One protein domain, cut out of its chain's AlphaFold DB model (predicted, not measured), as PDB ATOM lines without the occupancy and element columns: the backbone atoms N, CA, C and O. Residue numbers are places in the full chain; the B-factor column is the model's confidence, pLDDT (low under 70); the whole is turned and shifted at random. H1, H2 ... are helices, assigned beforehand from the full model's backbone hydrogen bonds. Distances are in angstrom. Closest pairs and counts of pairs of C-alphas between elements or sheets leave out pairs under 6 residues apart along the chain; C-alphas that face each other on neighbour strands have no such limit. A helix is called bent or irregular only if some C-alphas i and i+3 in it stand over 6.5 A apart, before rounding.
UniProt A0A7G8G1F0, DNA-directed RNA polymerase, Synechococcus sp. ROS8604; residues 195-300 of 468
ATOM      1  N   LYS A 195      50.725 -48.339  17.019       95.94
ATOM      2  CA  LYS A 195      50.197 -47.853  15.740       95.94
ATOM      3  C   LYS A 195      49.478 -48.972  14.996       95.94
ATOM      4  O   LYS A 195      48.357 -48.796  14.528       95.94
ATOM      5  N   GLY A 196      50.110 -50.135  14.874       96.38
ATOM      6  CA  GLY A 196      49.477 -51.279  14.234       96.38
ATOM      7  C   GLY A 196      48.245 -51.776  14.997       96.38
ATOM      8  O   GLY A 196      47.247 -52.125  14.370       96.38
ATOM      9  N   MET A 197      48.255 -51.726  16.335       97.25
ATOM     10  CA  MET A 197      47.082 -52.034  17.164       97.25
ATOM     11  C   MET A 197      45.926 -51.048  16.922       97.25
ATOM     12  O   MET A 197      44.788 -51.483  16.773       97.25
ATOM     13  N   GLU A 198      46.201 -49.749  16.798       96.38
ATOM     14  CA  GLU A 198      45.187 -48.732  16.487       96.38
ATOM     15  C   GLU A 198      44.548 -48.963  15.108       96.38
ATOM     16  O   GLU A 198      43.327 -49.065  14.983       96.38
ATOM     17  N   PHE A 199      45.363 -49.102  14.055       96.12
ATOM     18  CA  PHE A 199      44.875 -49.239  12.673       96.12
ATOM     19  C   PHE A 199      44.271 -50.608  12.346       96.12
ATOM     20  O   PHE A 199      43.614 -50.758  11.314       96.12
ATOM     21  N   SER A 200      44.480 -51.591  13.219       95.56
ATOM     22  CA  SER A 200      43.811 -52.893  13.185       95.56
ATOM     23  C   SER A 200      42.640 -52.986  14.174       95.56
ATOM     24  O   SER A 200      42.034 -54.044  14.327       95.56
ATOM     25  N   ASN A 201      42.281 -51.867  14.816       96.69
ATOM     26  CA  ASN A 201      41.183 -51.750  15.775       96.69
ATOM     27  C   ASN A 201      41.291 -52.732  16.956       96.69
ATOM     28  O   ASN A 201      40.286 -53.227  17.458       96.69
ATOM     29  N   LEU A 202      42.507 -53.010  17.429       96.56
ATOM     30  CA  LEU A 202      42.733 -53.690  18.707       96.56
ATOM     31  C   LEU A 202      42.568 -52.759  19.904       96.56
ATOM     32  O   LEU A 202      42.416 -53.232  21.022       96.56
ATOM     33  N   THR A 203      42.606 -51.449  19.696       95.19
ATOM     34  CA  THR A 203      42.310 -50.461  20.733       95.19
ATOM     35  C   THR A 203      40.940 -49.834  20.476       95.19
ATOM     36  O   THR A 203      40.534 -49.711  19.314       95.19
ATOM     37  N   PRO A 204      40.214 -49.423  21.531       93.75
ATOM     38  CA  PRO A 204      38.994 -48.653  21.361       93.75
ATOM     39  C   PRO A 204      39.305 -47.330  20.652       93.75
ATOM     40  O   PRO A 204      40.430 -46.829  20.698       93.75
ATOM     41  N   GLN A 205      38.298 -46.779  19.980       90.25
ATOM     42  CA  GLN A 205      38.393 -45.442  19.403       90.25
ATOM     43  C   GLN A 205      38.290 -44.387  20.509       90.25
ATOM     44  O   GLN A 205      37.585 -44.601  21.495       90.25
ATOM     45  N   ASP A 206      38.949 -43.241  20.317       88.31
ATOM     46  CA  ASP A 206      38.866 -42.113  21.257       88.31
ATOM     47  C   ASP A 206      37.425 -41.586  21.390       88.31
ATOM     48  O   ASP A 206      36.978 -41.230  22.479       88.31
ATOM     49  N   ASP A 207      36.695 -41.563  20.272       90.44
ATOM     50  CA  ASP A 207      35.264 -41.272  20.210       90.44
ATOM     51  C   ASP A 207      34.488 -42.586  19.969       90.44
ATOM     52  O   ASP A 207      34.699 -43.230  18.936       90.44
ATOM     53  N   PRO A 208      33.584 -43.004  20.878       84.06
ATOM     54  CA  PRO A 208      32.760 -44.206  20.714       84.06
ATOM     55  C   PRO A 208      31.894 -44.235  19.442       84.06
ATOM     56  O   PRO A 208      31.541 -45.322  18.968       84.06
ATOM     57  N   GLU A 209      31.564 -43.062  18.890       86.12
ATOM     58  CA  GLU A 209      30.807 -42.918  17.642       86.12
ATOM     59  C   GLU A 209      31.713 -42.726  16.415       86.12
ATOM     60  O   GLU A 209      31.214 -42.545  15.304       86.12
ATOM     61  N   ALA A 210      33.038 -42.820  16.563       92.19
ATOM     62  CA  ALA A 210      33.932 -42.838  15.414       92.19
ATOM     63  C   ALA A 210      33.775 -44.135  14.592       92.19
ATOM     64  O   ALA A 210      33.500 -45.216  15.138       92.19
ATOM     65  N   PRO A 211      33.974 -44.060  13.263       93.38
ATOM     66  CA  PRO A 211      34.095 -45.246  12.428       93.38
ATOM     67  C   PRO A 211      35.379 -46.025  12.762       93.38
ATOM     68  O   PRO A 211      36.314 -45.466  13.346       93.38
ATOM     69  N   PRO A 212      35.465 -47.307  12.369       94.12
ATOM     70  CA  PRO A 212      36.695 -48.078  12.505       94.12
ATOM     71  C   PRO A 212      37.858 -47.416  11.754       94.12
ATOM     72  O   PRO A 212      37.692 -46.857  10.666       94.12
ATOM     73  N   LYS A 213      39.069 -47.537  12.303       94.38
ATOM     74  CA  LYS A 213      40.301 -47.163  11.595       94.38
ATOM     75  C   LYS A 213      40.523 -48.112  10.425       94.38
ATOM     76  O   LYS A 213      40.173 -49.291  10.484       94.38
ATOM     77  N   ASP A 214      41.149 -47.601   9.369       93.00
ATOM     78  CA  ASP A 214      41.388 -48.364   8.149       93.00
ATOM     79  C   ASP A 214      42.877 -48.368   7.783       93.00
ATOM     80  O   ASP A 214      43.419 -47.393   7.254       93.00
ATOM     81  N   ALA A 215      43.542 -49.492   8.057       93.75
ATOM     82  CA  ALA A 215      44.953 -49.686   7.740       93.75
ATOM     83  C   ALA A 215      45.268 -49.508   6.244       93.75
ATOM     84  O   ALA A 215      46.353 -49.047   5.889       93.75
ATOM     85  N   TYR A 216      44.332 -49.841   5.351       92.56
ATOM     86  CA  TYR A 216      44.545 -49.727   3.910       92.56
ATOM     87  C   TYR A 216      44.524 -48.264   3.460       92.56
ATOM     88  O   TYR A 216      45.327 -47.872   2.613       92.56
ATOM     89  N   LEU A 217      43.649 -47.443   4.051       92.50
ATOM     90  CA  LEU A 217      43.643 -45.997   3.817       92.50
ATOM     91  C   LEU A 217      44.903 -45.318   4.370       92.50
ATOM     92  O   LEU A 217      45.419 -44.407   3.724       92.50
ATOM     93  N   GLU A 218      45.445 -45.780   5.500       94.94
ATOM     94  CA  GLU A 218      46.730 -45.280   6.017       94.94
ATOM     95  C   GLU A 218      47.892 -45.612   5.075       94.94
ATOM     96  O   GLU A 218      48.704 -44.740   4.764       94.94
ATOM     97  N   VAL A 219      47.940 -46.835   4.532       94.88
ATOM     98  CA  VAL A 219      48.931 -47.189   3.500       94.88
ATOM     99  C   VAL A 219      48.790 -46.293   2.274       94.88
ATOM    100  O   VAL A 219      49.797 -45.820   1.754       94.88
ATOM    101  N   LEU A 220      47.566 -46.019   1.818       94.06
ATOM    102  CA  LEU A 220      47.326 -45.122   0.685       94.06
ATOM    103  C   LEU A 220      47.726 -43.673   0.982       94.06
ATOM    104  O   LEU A 220      48.278 -42.998   0.114       94.06
ATOM    105  N   ARG A 221      47.503 -43.192   2.210       95.44
ATOM    106  CA  ARG A 221      47.970 -41.874   2.658       95.44
ATOM    107  C   ARG A 221      49.490 -41.777   2.545       95.44
ATOM    108  O   ARG A 221      49.970 -40.874   1.867       95.44
ATOM    109  N   VAL A 222      50.224 -42.737   3.110       95.44
ATOM    110  CA  VAL A 222      51.693 -42.790   3.016       95.44
ATOM    111  C   VAL A 222      52.152 -42.968   1.565       95.44
ATOM    112  O   VAL A 222      53.122 -42.349   1.139       95.44
ATOM    113  N   ALA A 223      51.456 -43.781   0.767       94.38
ATOM    114  CA  ALA A 223      51.803 -44.003  -0.634       94.38
ATOM    115  C   ALA A 223      51.693 -42.727  -1.477       94.38
ATOM    116  O   ALA A 223      52.541 -42.517  -2.340       94.38
ATOM    117  N   ARG A 224      50.702 -41.866  -1.210       94.25
ATOM    118  CA  ARG A 224      50.584 -40.548  -1.857       94.25
ATOM    119  C   ARG A 224      51.764 -39.650  -1.521       94.25
ATOM    120  O   ARG A 224      52.373 -39.109  -2.431       94.25
ATOM    121  N   GLU A 225      52.151 -39.578  -0.249       94.06
ATOM    122  CA  GLU A 225      53.317 -38.787   0.175       94.06
ATOM    123  C   GLU A 225      54.605 -39.249  -0.522       94.06
ATOM    124  O   GLU A 225      55.422 -38.430  -0.936       94.06
ATOM    125  N   LEU A 226      54.779 -40.564  -0.689       93.75
ATOM    126  CA  LEU A 226      55.915 -41.121  -1.424       93.75
ATOM    127  C   LEU A 226      55.839 -40.853  -2.926       93.75
ATOM    128  O   LEU A 226      56.867 -40.562  -3.530       93.75
ATOM    129  N   ALA A 227      54.650 -40.965  -3.516       91.62
ATOM    130  CA  ALA A 227      54.448 -40.712  -4.934       91.62
ATOM    131  C   ALA A 227      54.692 -39.243  -5.287       91.62
ATOM    132  O   ALA A 227      55.383 -38.970  -6.261       91.62
ATOM    133  N   ASP A 228      54.187 -38.311  -4.478       91.56
ATOM    134  CA  ASP A 228      54.349 -36.868  -4.687       91.56
ATOM    135  C   ASP A 228      55.811 -36.415  -4.554       91.56
ATOM    136  O   ASP A 228      56.225 -35.449  -5.194       91.56
ATOM    137  N   ALA A 229      56.610 -37.130  -3.758       90.69
ATOM    138  CA  ALA A 229      58.033 -36.852  -3.582       90.69
ATOM    139  C   ALA A 229      58.919 -37.335  -4.752       90.69
ATOM    140  O   ALA A 229      60.077 -36.922  -4.835       90.69
ATOM    141  N   ASP A 230      58.409 -38.191  -5.645       88.62
ATOM    142  CA  ASP A 230      59.157 -38.761  -6.773       88.62
ATOM    143  C   ASP A 230      58.455 -38.458  -8.106       88.62
ATOM    144  O   ASP A 230      57.352 -38.932  -8.393       88.62
ATOM    145  N   SER A 231      59.129 -37.692  -8.968       82.81
ATOM    146  CA  SER A 231      58.598 -37.283 -10.271       82.81
ATOM    147  C   SER A 231      58.195 -38.469 -11.153       82.81
ATOM    148  O   SER A 231      57.221 -38.348 -11.900       82.81
ATOM    149  N   ALA A 232      58.854 -39.627 -11.020       80.12
ATOM    150  CA  ALA A 232      58.541 -40.837 -11.777       80.12
ATOM    151  C   ALA A 232      57.216 -41.498 -11.354       80.12
ATOM    152  O   ALA A 232      56.585 -42.185 -12.162       80.12
ATOM    153  N   THR A 233      56.772 -41.286 -10.112       81.88
ATOM    154  CA  THR A 233      55.556 -41.901  -9.551       81.88
ATOM    155  C   THR A 233      54.452 -40.910  -9.201       81.88
ATOM    156  O   THR A 233      53.338 -41.343  -8.928       81.88
ATOM    157  N   SER A 234      54.710 -39.603  -9.265       84.31
ATOM    158  CA  SER A 234      53.749 -38.530  -8.950       84.31
ATOM    159  C   SER A 234      52.395 -38.657  -9.659       84.31
ATOM    160  O   SER A 234      51.344 -38.331  -9.109       84.31
ATOM    161  N   TRP A 235      52.381 -39.209 -10.874       79.94
ATOM    162  CA  TRP A 235      51.156 -39.454 -11.632       79.94
ATOM    163  C   TRP A 235      50.222 -40.486 -10.974       79.94
ATOM    164  O   TRP A 235      49.022 -40.467 -11.257       79.94
ATOM    165  N   LEU A 236      50.741 -41.360 -10.100       81.56
ATOM    166  CA  LEU A 236      49.961 -42.352  -9.356       81.56
ATOM    167  C   LEU A 236      49.128 -41.715  -8.243       81.56
ATOM    168  O   LEU A 236      48.071 -42.252  -7.918       81.56
ATOM    169  N   SER A 237      49.537 -40.574  -7.680       84.38
ATOM    170  CA  SER A 237      48.890 -39.968  -6.506       84.38
ATOM    171  C   SER A 237      47.390 -39.746  -6.680       84.38
ATOM    172  O   SER A 237      46.613 -40.010  -5.762       84.38
ATOM    173  N   LYS A 238      46.957 -39.357  -7.889       82.25
ATOM    174  CA  LYS A 238      45.536 -39.162  -8.233       82.25
ATOM    175  C   LYS A 238      44.704 -40.451  -8.174       82.25
ATOM    176  O   LYS A 238      43.487 -40.391  -8.047       82.25
ATOM    177  N   HIS A 239      45.355 -41.605  -8.281       81.50
ATOM    178  CA  HIS A 239      44.735 -42.927  -8.249       81.50
ATOM    179  C   HIS A 239      44.776 -43.559  -6.854       81.50
ATOM    180  O   HIS A 239      43.960 -44.416  -6.545       81.50
ATOM    181  N   LEU A 240      45.658 -43.113  -5.959       84.56
ATOM    182  CA  LEU A 240      45.818 -43.663  -4.604       84.56
ATOM    183  C   LEU A 240      44.720 -43.206  -3.619       84.56
ATOM    184  O   LEU A 240      44.954 -43.072  -2.421       84.56
ATOM    185  N   VAL A 241      43.515 -42.956  -4.127       84.56
ATOM    186  CA  VAL A 241      42.298 -42.675  -3.349       84.56
ATOM    187  C   VAL A 241      41.401 -43.908  -3.229       84.56
ATOM    188  O   VAL A 241      40.579 -43.990  -2.319       84.56
ATOM    189  N   TYR A 242      41.576 -44.888  -4.119       86.25
ATOM    190  CA  TYR A 242      40.754 -46.089  -4.152       86.25
ATOM    191  C   TYR A 242      41.309 -47.152  -3.208       86.25
ATOM    192  O   TYR A 242      42.361 -47.749  -3.449       86.25
ATOM    193  N   ARG A 243      40.565 -47.426  -2.131       85.00
ATOM    194  CA  ARG A 243      40.891 -48.460  -1.132       85.00
ATOM    195  C   ARG A 243      41.162 -49.834  -1.756       85.00
ATOM    196  O   ARG A 243      42.005 -50.578  -1.254       85.00
ATOM    197  N   SER A 244      40.474 -50.149  -2.856       85.12
ATOM    198  CA  SER A 244      40.636 -51.371  -3.653       85.12
ATOM    199  C   SER A 244      42.071 -51.585  -4.152       85.12
ATOM    200  O   SER A 244      42.464 -52.729  -4.337       85.12
ATOM    201  N   LEU A 245      42.883 -50.528  -4.285       82.81
ATOM    202  CA  LEU A 245      44.295 -50.629  -4.671       82.81
ATOM    203  C   LEU A 245      45.221 -50.925  -3.483       82.81
ATOM    204  O   LEU A 245      46.198 -51.656  -3.630       82.81
ATOM    205  N   GLY A 246      44.924 -50.377  -2.301       83.12
ATOM    206  CA  GLY A 246      45.741 -50.569  -1.096       83.12
ATOM    207  C   GLY A 246      45.532 -51.932  -0.429       83.12
ATOM    208  O   GLY A 246      46.493 -52.544   0.045       83.12
ATOM    209  N   LYS A 247      44.284 -52.425  -0.428       86.94
ATOM    210  CA  LYS A 247      43.885 -53.666   0.258       86.94
ATOM    211  C   LYS A 247      44.691 -54.902  -0.184       86.94
ATOM    212  O   LYS A 247      45.285 -55.534   0.692       86.94
ATOM    213  N   PRO A 248      44.803 -55.226  -1.488       84.38
ATOM    214  CA  PRO A 248      45.513 -56.427  -1.928       84.38
ATOM    215  C   PRO A 248      46.996 -56.411  -1.548       84.38
ATOM    216  O   PRO A 248      47.554 -57.418  -1.119       84.38
ATOM    217  N   VAL A 249      47.647 -55.243  -1.633       84.62
ATOM    218  CA  VAL A 249      49.084 -55.127  -1.350       84.62
ATOM    219  C   VAL A 249      49.410 -55.351   0.112       84.62
ATOM    220  O   VAL A 249      50.332 -56.119   0.391       84.62
ATOM    221  N   LEU A 250      48.669 -54.731   1.031       87.62
ATOM    222  CA  LEU A 250      48.917 -54.935   2.455       87.62
ATOM    223  C   LEU A 250      48.602 -56.379   2.869       87.62
ATOM    224  O   LEU A 250      49.434 -57.008   3.521       87.62
ATOM    225  N   MET A 251      47.458 -56.925   2.433       85.25
ATOM    226  CA  MET A 251      47.051 -58.298   2.764       85.25
ATOM    227  C   MET A 251      48.079 -59.323   2.283       85.25
ATOM    228  O   MET A 251      48.529 -60.158   3.061       85.25
ATOM    229  N   VAL A 252      48.518 -59.234   1.023       82.81
ATOM    230  CA  VAL A 252      49.508 -60.170   0.479       82.81
ATOM    231  C   VAL A 252      50.873 -59.984   1.145       82.81
ATOM    232  O   VAL A 252      51.572 -60.965   1.396       82.81
ATOM    233  N   ALA A 253      51.276 -58.746   1.446       85.00
ATOM    234  CA  ALA A 253      52.590 -58.479   2.022       85.00
ATOM    235  C   ALA A 253      52.731 -58.994   3.463       85.00
ATOM    236  O   ALA A 253      53.797 -59.508   3.799       85.00
ATOM    237  N   ILE A 254      51.672 -58.909   4.278       86.38
ATOM    238  CA  ILE A 254      51.664 -59.410   5.663       86.38
ATOM    239  C   ILE A 254      51.839 -60.935   5.723       86.38
ATOM    240  O   ILE A 254      52.483 -61.452   6.630       86.38
ATOM    241  N   TYR A 255      51.360 -61.658   4.713       83.69
ATOM    242  CA  TYR A 255      51.528 -63.111   4.615       83.69
ATOM    243  C   TYR A 255      52.769 -63.538   3.812       83.69
ATOM    244  O   TYR A 255      52.852 -64.677   3.355       83.69
ATOM    245  N   GLY A 256      53.740 -62.640   3.611       76.38
ATOM    246  CA  GLY A 256      54.993 -62.951   2.909       76.38
ATOM    247  C   GLY A 256      54.848 -63.109   1.389       76.38
ATOM    248  O   GLY A 256      55.773 -63.553   0.708       76.38
ATOM    249  N   GLY A 257      53.703 -62.732   0.822       78.75
ATOM    250  CA  GLY A 257      53.443 -62.860  -0.602       78.75
ATOM    251  C   GLY A 257      54.248 -61.876  -1.457       78.75
ATOM    252  O   GLY A 257      54.689 -60.803  -1.023       78.75
ATOM    253  N   SER A 258      54.445 -62.249  -2.722       79.12
ATOM    254  CA  SER A 258      55.250 -61.493  -3.686       79.12
ATOM    255  C   SER A 258      54.381 -60.683  -4.653       79.12
ATOM    256  O   SER A 258      53.169 -60.872  -4.734       79.12
ATOM    257  N   TYR A 259      55.007 -59.817  -5.455       79.25
ATOM    258  CA  TYR A 259      54.311 -59.147  -6.559       79.25
ATOM    259  C   TYR A 259      53.644 -60.141  -7.521       79.25
ATOM    260  O   TYR A 259      52.535 -59.888  -7.975       79.25
ATOM    261  N   ARG A 260      54.270 -61.297  -7.793       79.62
ATOM    262  CA  ARG A 260      53.686 -62.312  -8.687       79.62
ATOM    263  C   ARG A 260      52.338 -62.814  -8.176       79.62
ATOM    264  O   ARG A 260      51.449 -63.036  -8.983       79.62
ATOM    265  N   THR A 261      52.202 -62.951  -6.858       77.06
ATOM    266  CA  THR A 261      50.972 -63.397  -6.195       77.06
ATOM    267  C   THR A 261      49.880 -62.330  -6.259       77.06
ATOM    268  O   THR A 261      48.727 -62.657  -6.474       77.06
ATOM    269  N   ASN A 262      50.253 -61.057  -6.125       81.56
ATOM    270  CA  ASN A 262      49.316 -59.933  -6.034       81.56
ATOM    271  C   ASN A 262      48.945 -59.309  -7.392       81.56
ATOM    272  O   ASN A 262      48.048 -58.479  -7.498       81.56
ATOM    273  N   ARG A 263      49.688 -59.633  -8.457       83.38
ATOM    274  CA  ARG A 263      49.559 -58.932  -9.740       83.38
ATOM    275  C   ARG A 263      48.128 -58.965 -10.280       83.38
ATOM    276  O   ARG A 263      47.679 -57.961 -10.825       83.38
ATOM    277  N   GLN A 264      47.453 -60.105 -10.156       83.00
ATOM    278  CA  GLN A 264      46.093 -60.270 -10.659       83.00
ATOM    279  C   GLN A 264      45.098 -59.398  -9.882       83.00
ATOM    280  O   GLN A 264      44.371 -58.629 -10.505       83.00
ATOM    281  N   ASP A 265      45.160 -59.412  -8.550       83.69
ATOM    282  CA  ASP A 265      44.290 -58.605  -7.684       83.69
ATOM    283  C   ASP A 265      44.431 -57.102  -7.966       83.69
ATOM    284  O   ASP A 265      43.451 -56.360  -7.980       83.69
ATOM    285  N   ILE A 266      45.651 -56.637  -8.258       84.00
ATOM    286  CA  ILE A 266      45.897 -55.238  -8.637       84.00
ATOM    287  C   ILE A 266      45.280 -54.918  -9.999       84.00
ATOM    288  O   ILE A 266      44.698 -53.848 -10.168       84.00
ATOM    289  N   ILE A 267      45.394 -55.820 -10.978       82.81
ATOM    290  CA  ILE A 267      44.761 -55.635 -12.292       82.81
ATOM    291  C   ILE A 267      43.242 -55.552 -12.135       82.81
ATOM    292  O   ILE A 267      42.611 -54.695 -12.751       82.81
ATOM    293  N   GLU A 268      42.655 -56.410 -11.307       82.50
ATOM    294  CA  GLU A 268      41.220 -56.408 -11.024       82.50
ATOM    295  C   GLU A 268      40.781 -55.135 -10.302       82.50
ATOM    296  O   GLU A 268      39.794 -54.522 -10.707       82.50
ATOM    297  N   ALA A 269      41.551 -54.666  -9.318       83.25
ATOM    298  CA  ALA A 269      41.298 -53.395  -8.651       83.25
ATOM    299  C   ALA A 269      41.365 -52.206  -9.627       83.25
ATOM    300  O   ALA A 269      40.483 -51.352  -9.626       83.25
ATOM    301  N   LEU A 270      42.359 -52.170 -10.520       81.31
ATOM    302  CA  LEU A 270      42.477 -51.126 -11.545       81.31
ATOM    303  C   LEU A 270      41.311 -51.139 -12.544       81.31
ATOM    304  O   LEU A 270      40.849 -50.074 -12.959       81.31
ATOM    305  N   ARG A 271      40.832 -52.332 -12.919       80.19
ATOM    306  CA  ARG A 271      39.649 -52.506 -13.777       80.19
ATOM    307  C   ARG A 271      38.374 -52.051 -13.074       80.19
ATOM    308  O   ARG A 271      37.592 -51.335 -13.688       80.19
ATOM    309  N   LYS A 272      38.188 -52.420 -11.800       80.88
ATOM    310  CA  LYS A 272      37.016 -52.041 -10.991       80.88
ATOM    311  C   LYS A 272      36.826 -50.524 -10.949       80.88
ATOM    312  O   LYS A 272      35.711 -50.042 -11.092       80.88
ATOM    313  N   GLU A 273      37.919 -49.784 -10.805       81.94
ATOM    314  CA  GLU A 273      37.891 -48.321 -10.699       81.94
ATOM    315  C   GLU A 273      37.958 -47.605 -12.064       81.94
ATOM    316  O   GLU A 273      38.115 -46.386 -12.117       81.94
ATOM    317  N   ASN A 274      37.865 -48.340 -13.184       76.75
ATOM    318  CA  ASN A 274      37.953 -47.809 -14.553       76.75
ATOM    319  C   ASN A 274      39.189 -46.922 -14.810       76.75
ATOM    320  O   ASN A 274      39.156 -45.999 -15.625       76.75
ATOM    321  N   LEU A 275      40.303 -47.196 -14.125       72.19
ATOM    322  CA  LEU A 275      41.499 -46.351 -14.196       72.19
ATOM    323  C   LEU A 275      42.337 -46.582 -15.454       72.19
ATOM    324  O   LEU A 275      43.163 -45.739 -15.802       72.19
ATOM    325  N   TYR A 276      42.108 -47.700 -16.143       66.12
ATOM    326  CA  TYR A 276      42.798 -48.070 -17.372       66.12
ATOM    327  C   TYR A 276      41.792 -48.557 -18.420       66.12
ATOM    328  O   TYR A 276      41.255 -49.655 -18.278       66.12
ATOM    329  N   PRO A 277      41.553 -47.786 -19.498       48.38
ATOM    330  CA  PRO A 277      40.671 -48.200 -20.593       48.38
ATOM    331  C   PRO A 277      41.319 -49.220 -21.556       48.38
ATOM    332  O   PRO A 277      40.662 -49.682 -22.480       48.38
ATOM    333  N   ASN A 278      42.597 -49.569 -21.350       56.25
ATOM    334  CA  ASN A 278      43.453 -50.396 -22.214       56.25
ATOM    335  C   ASN A 278      44.231 -51.439 -21.374       56.25
ATOM    336  O   ASN A 278      44.242 -51.316 -20.147       56.25
ATOM    337  N   PRO A 279      44.882 -52.468 -21.969       62.59
ATOM    338  CA  PRO A 279      45.578 -53.502 -21.199       62.59
ATOM    339  C   PRO A 279      46.592 -52.901 -20.219       62.59
ATOM    340  O   PRO A 279      47.522 -52.203 -20.616       62.59
ATOM    341  N   VAL A 280      46.398 -53.201 -18.933       67.50
ATOM    342  CA  VAL A 280      47.254 -52.744 -17.834       67.50
ATOM    343  C   VAL A 280      48.681 -53.253 -18.055       67.50
ATOM    344  O   VAL A 280      48.910 -54.468 -18.119       67.50
ATOM    345  N   SER A 281      49.642 -52.332 -18.178       75.38
ATOM    346  CA  SER A 281      51.033 -52.691 -18.452       75.38
ATOM    347  C   SER A 281      51.678 -53.400 -17.255       75.38
ATOM    348  O   SER A 281      51.273 -53.258 -16.093       75.38
ATOM    349  N   TYR A 282      52.699 -54.208 -17.541       79.44
ATOM    350  CA  TYR A 282      53.487 -54.851 -16.493       79.44
ATOM    351  C   TYR A 282      54.301 -53.821 -15.698       79.44
ATOM    352  O   TYR A 282      54.463 -53.980 -14.488       79.44
ATOM    353  N   GLU A 283      54.795 -52.775 -16.364       81.56
ATOM    354  CA  GLU A 283      55.532 -51.684 -15.732       81.56
ATOM    355  C   GLU A 283      54.670 -50.941 -14.705       81.56
ATOM    356  O   GLU A 283      55.104 -50.784 -13.563       81.56
ATOM    357  N   ASP A 284      53.434 -50.572 -15.061       79.62
ATOM    358  CA  ASP A 284      52.533 -49.813 -14.182       79.62
ATOM    359  C   ASP A 284      52.147 -50.618 -12.941       79.62
ATOM    360  O   ASP A 284      52.245 -50.143 -11.808       79.62
ATOM    361  N   THR A 285      51.766 -51.883 -13.141       84.00
ATOM    362  CA  THR A 285      51.416 -52.791 -12.037       84.00
ATOM    363  C   THR A 285      52.600 -53.029 -11.108       84.00
ATOM    364  O   THR A 285      52.437 -53.037  -9.884       84.00
ATOM    365  N   LYS A 286      53.813 -53.154 -11.654       86.75
ATOM    366  CA  LYS A 286      55.034 -53.308 -10.860       86.75
ATOM    367  C   LYS A 286      55.371 -52.036 -10.079       86.75
ATOM    368  O   LYS A 286      55.710 -52.144  -8.900       86.75
ATOM    369  N   ALA A 287      55.266 -50.861 -10.701       86.31
ATOM    370  CA  ALA A 287      55.521 -49.574 -10.057       86.31
ATOM    371  C   ALA A 287      54.535 -49.320  -8.906       86.31
ATOM    372  O   ALA A 287      54.963 -49.070  -7.778       86.31
ATOM    373  N   LEU A 288      53.234 -49.500  -9.156       86.81
ATOM    374  CA  LEU A 288      52.181 -49.358  -8.149       86.81
ATOM    375  C   LEU A 288      52.385 -50.321  -6.972       86.81
ATOM    376  O   LEU A 288      52.342 -49.907  -5.814       86.81
ATOM    377  N   THR A 289      52.676 -51.598  -7.249       88.06
ATOM    378  CA  THR A 289      52.955 -52.578  -6.185       88.06
ATOM    379  C   THR A 289      54.185 -52.182  -5.376       88.06
ATOM    380  O   THR A 289      54.173 -52.272  -4.149       88.06
ATOM    381  N   GLY A 290      55.266 -51.773  -6.048       89.81
ATOM    382  CA  GLY A 290      56.508 -51.365  -5.397       89.81
ATOM    383  C   GLY A 290      56.289 -50.190  -4.446       89.81
ATOM    384  O   GLY A 290      56.693 -50.259  -3.284       89.81
ATOM    385  N   LEU A 291      55.572 -49.167  -4.918       91.44
ATOM    386  CA  LEU A 291      55.188 -48.003  -4.128       91.44
ATOM    387  C   LEU A 291      54.348 -48.400  -2.907       91.44
ATOM    388  O   LEU A 291      54.698 -48.043  -1.784       91.44
ATOM    389  N   LEU A 292      53.283 -49.182  -3.103       91.62
ATOM    390  CA  LEU A 292      52.380 -49.594  -2.024       91.62
ATOM    391  C   LEU A 292      53.064 -50.504  -0.994       91.62
ATOM    392  O   LEU A 292      52.792 -50.392   0.201       91.62
ATOM    393  N   ARG A 293      53.998 -51.368  -1.412       91.69
ATOM    394  CA  ARG A 293      54.813 -52.165  -0.477       91.69
ATOM    395  C   ARG A 293      55.749 -51.287   0.346       91.69
ATOM    396  O   ARG A 293      55.896 -51.524   1.541       91.69
ATOM    397  N   ASN A 294      56.376 -50.287  -0.273       93.00
ATOM    398  CA  ASN A 294      57.220 -49.329   0.442       93.00
ATOM    399  C   ASN A 294      56.388 -48.509   1.440       93.00
ATOM    400  O   ASN A 294      56.749 -48.394   2.608       93.00
ATOM    401  N   ALA A 295      55.219 -48.033   1.009       94.75
ATOM    402  CA  ALA A 295      54.268 -47.345   1.869       94.75
ATOM    403  C   ALA A 295      53.813 -48.220   3.043       94.75
ATOM    404  O   ALA A 295      53.797 -47.747   4.170       94.75
ATOM    405  N   SER A 296      53.538 -49.507   2.807       94.56
ATOM    406  CA  SER A 296      53.173 -50.458   3.865       94.56
ATOM    407  C   SER A 296      54.285 -50.598   4.909       94.56
ATOM    408  O   SER A 296      54.013 -50.497   6.104       94.56
ATOM    409  N   ARG A 297      55.547 -50.744   4.472       94.69
ATOM    410  CA  ARG A 297      56.715 -50.799   5.371       94.69
ATOM    411  C   ARG A 297      56.877 -49.527   6.198       94.69
ATOM    412  O   ARG A 297      57.215 -49.617   7.370       94.69
ATOM    413  N   LYS A 298      56.629 -48.356   5.608       95.81
ATOM    414  CA  LYS A 298      56.679 -47.073   6.327       95.81
ATOM    415  C   LYS A 298      55.481 -46.857   7.251       95.81
ATOM    416  O   LYS A 298      55.629 -46.231   8.294       95.81
ATOM    417  N   ALA A 299      54.305 -47.353   6.876       96.00
ATOM    418  CA  ALA A 299      53.092 -47.229   7.671       96.00
ATOM    419  C   ALA A 299      53.162 -48.088   8.940       96.00
ATOM    420  O   ALA A 299      52.809 -47.583  10.006       96.00
ATOM    421  N   PHE A 300      53.658 -49.327   8.825       96.25
ATOM    422  CA  PHE A 300      53.669 -50.338   9.890       96.25
ATOM    423  C   PHE A 300      55.050 -51.006  10.065       96.25
ATOM    424  O   PHE A 300      55.177 -52.219   9.878       96.25
TER     425      PHE A 300
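What this domain is: This is residues 195 to 300 of the 468 residues of the protein "DNA-directed RNA polymerase" of Synechococcus sp. ROS8604 (UniProt A0A7G8G1F0). A long helix, H5, runs past a side-by-side hairpin of two helices, H3 and H4, set crosswise to it, while H2 crosses H5 steeply near its last residues. H1, a single short turn, sits beyond the first residue of H2, and from the loop between them residues 206 to 211 stick out. The printed part has 106 residues with five named helices, H1 to H5 in chain order, and no named strand; its class is all helix, and the helix packing is mostly crossed. It is compact, with a radius of gyration of the C-alphas of 14.2 A, yet elongated in outline, spanning 45 by 27 by 24 A.

How they stand to each other: H5, residues 282 to 299, and H3, residues 243 to 254, are both hubs, touching three helices each. H5 touches H2, residues 215 to 228, with residues 291 to 299 alone, at a steep tilt of 67 degrees, opposite ways; the closest C-alphas, of Ala 223 and Ala 295, are 4.8 A apart. H5 touches H3 with residues 289 to 296 alone, closest at the C-alphas of Leu 250 and Ser 296, 6.3 A; they are only just about perpendicular, at 70.3 degrees. H5 touches H4, residues 259 to 272, with residues 285 to 289 alone, about perpendicular at 77 degrees; the closest C-alphas are those of Tyr 259 and Thr 289, 6.7 A. H3 and H4 form a helical hairpin, at a shallow tilt of 13 degrees, opposite ways; the C-alphas of Ser 244 and Ala 269 come closest, 5.4 A. H2 touches H3 with residues 216 to 220 alone, about perpendicular at 77 degrees; the C-alphas of Tyr 216 and Gly 246 are the closest, 5.2 A. H1, residues 195 to 199, is close to but not clearly touching H2, and apart from H3, H4 and H5. In H1, H2 and H5 every O i to N i+4 pair is within hydrogen-bond range; in H3 it is 6 of 8 and in H4 8 of 10.

Where its parts are: H5 is 25.3 A from first to last C-alpha and ends at C-alpha 299, (53.092, -47.229, 7.671). H2 measures 20.2 A, H4 19.2 A, H3 16.8 A and H1 6.3 A. H1 begins at C-alpha 195, (50.197, -47.853, 15.740). H4 is irregular, with C-alphas 261 and 264 7.3 A apart, and H3 only just, with C-alphas 245 and 248 6.53 A apart.

The domain as a whole: The C-alphas farthest apart, of Pro 208 and Pro 279, are 44.8 A apart. The printed part has no cut. The links H1 to H2 and H2 to H3 are long. Mean pLDDT of the printed part is 86.2, and residues 276 to 280 are under 70.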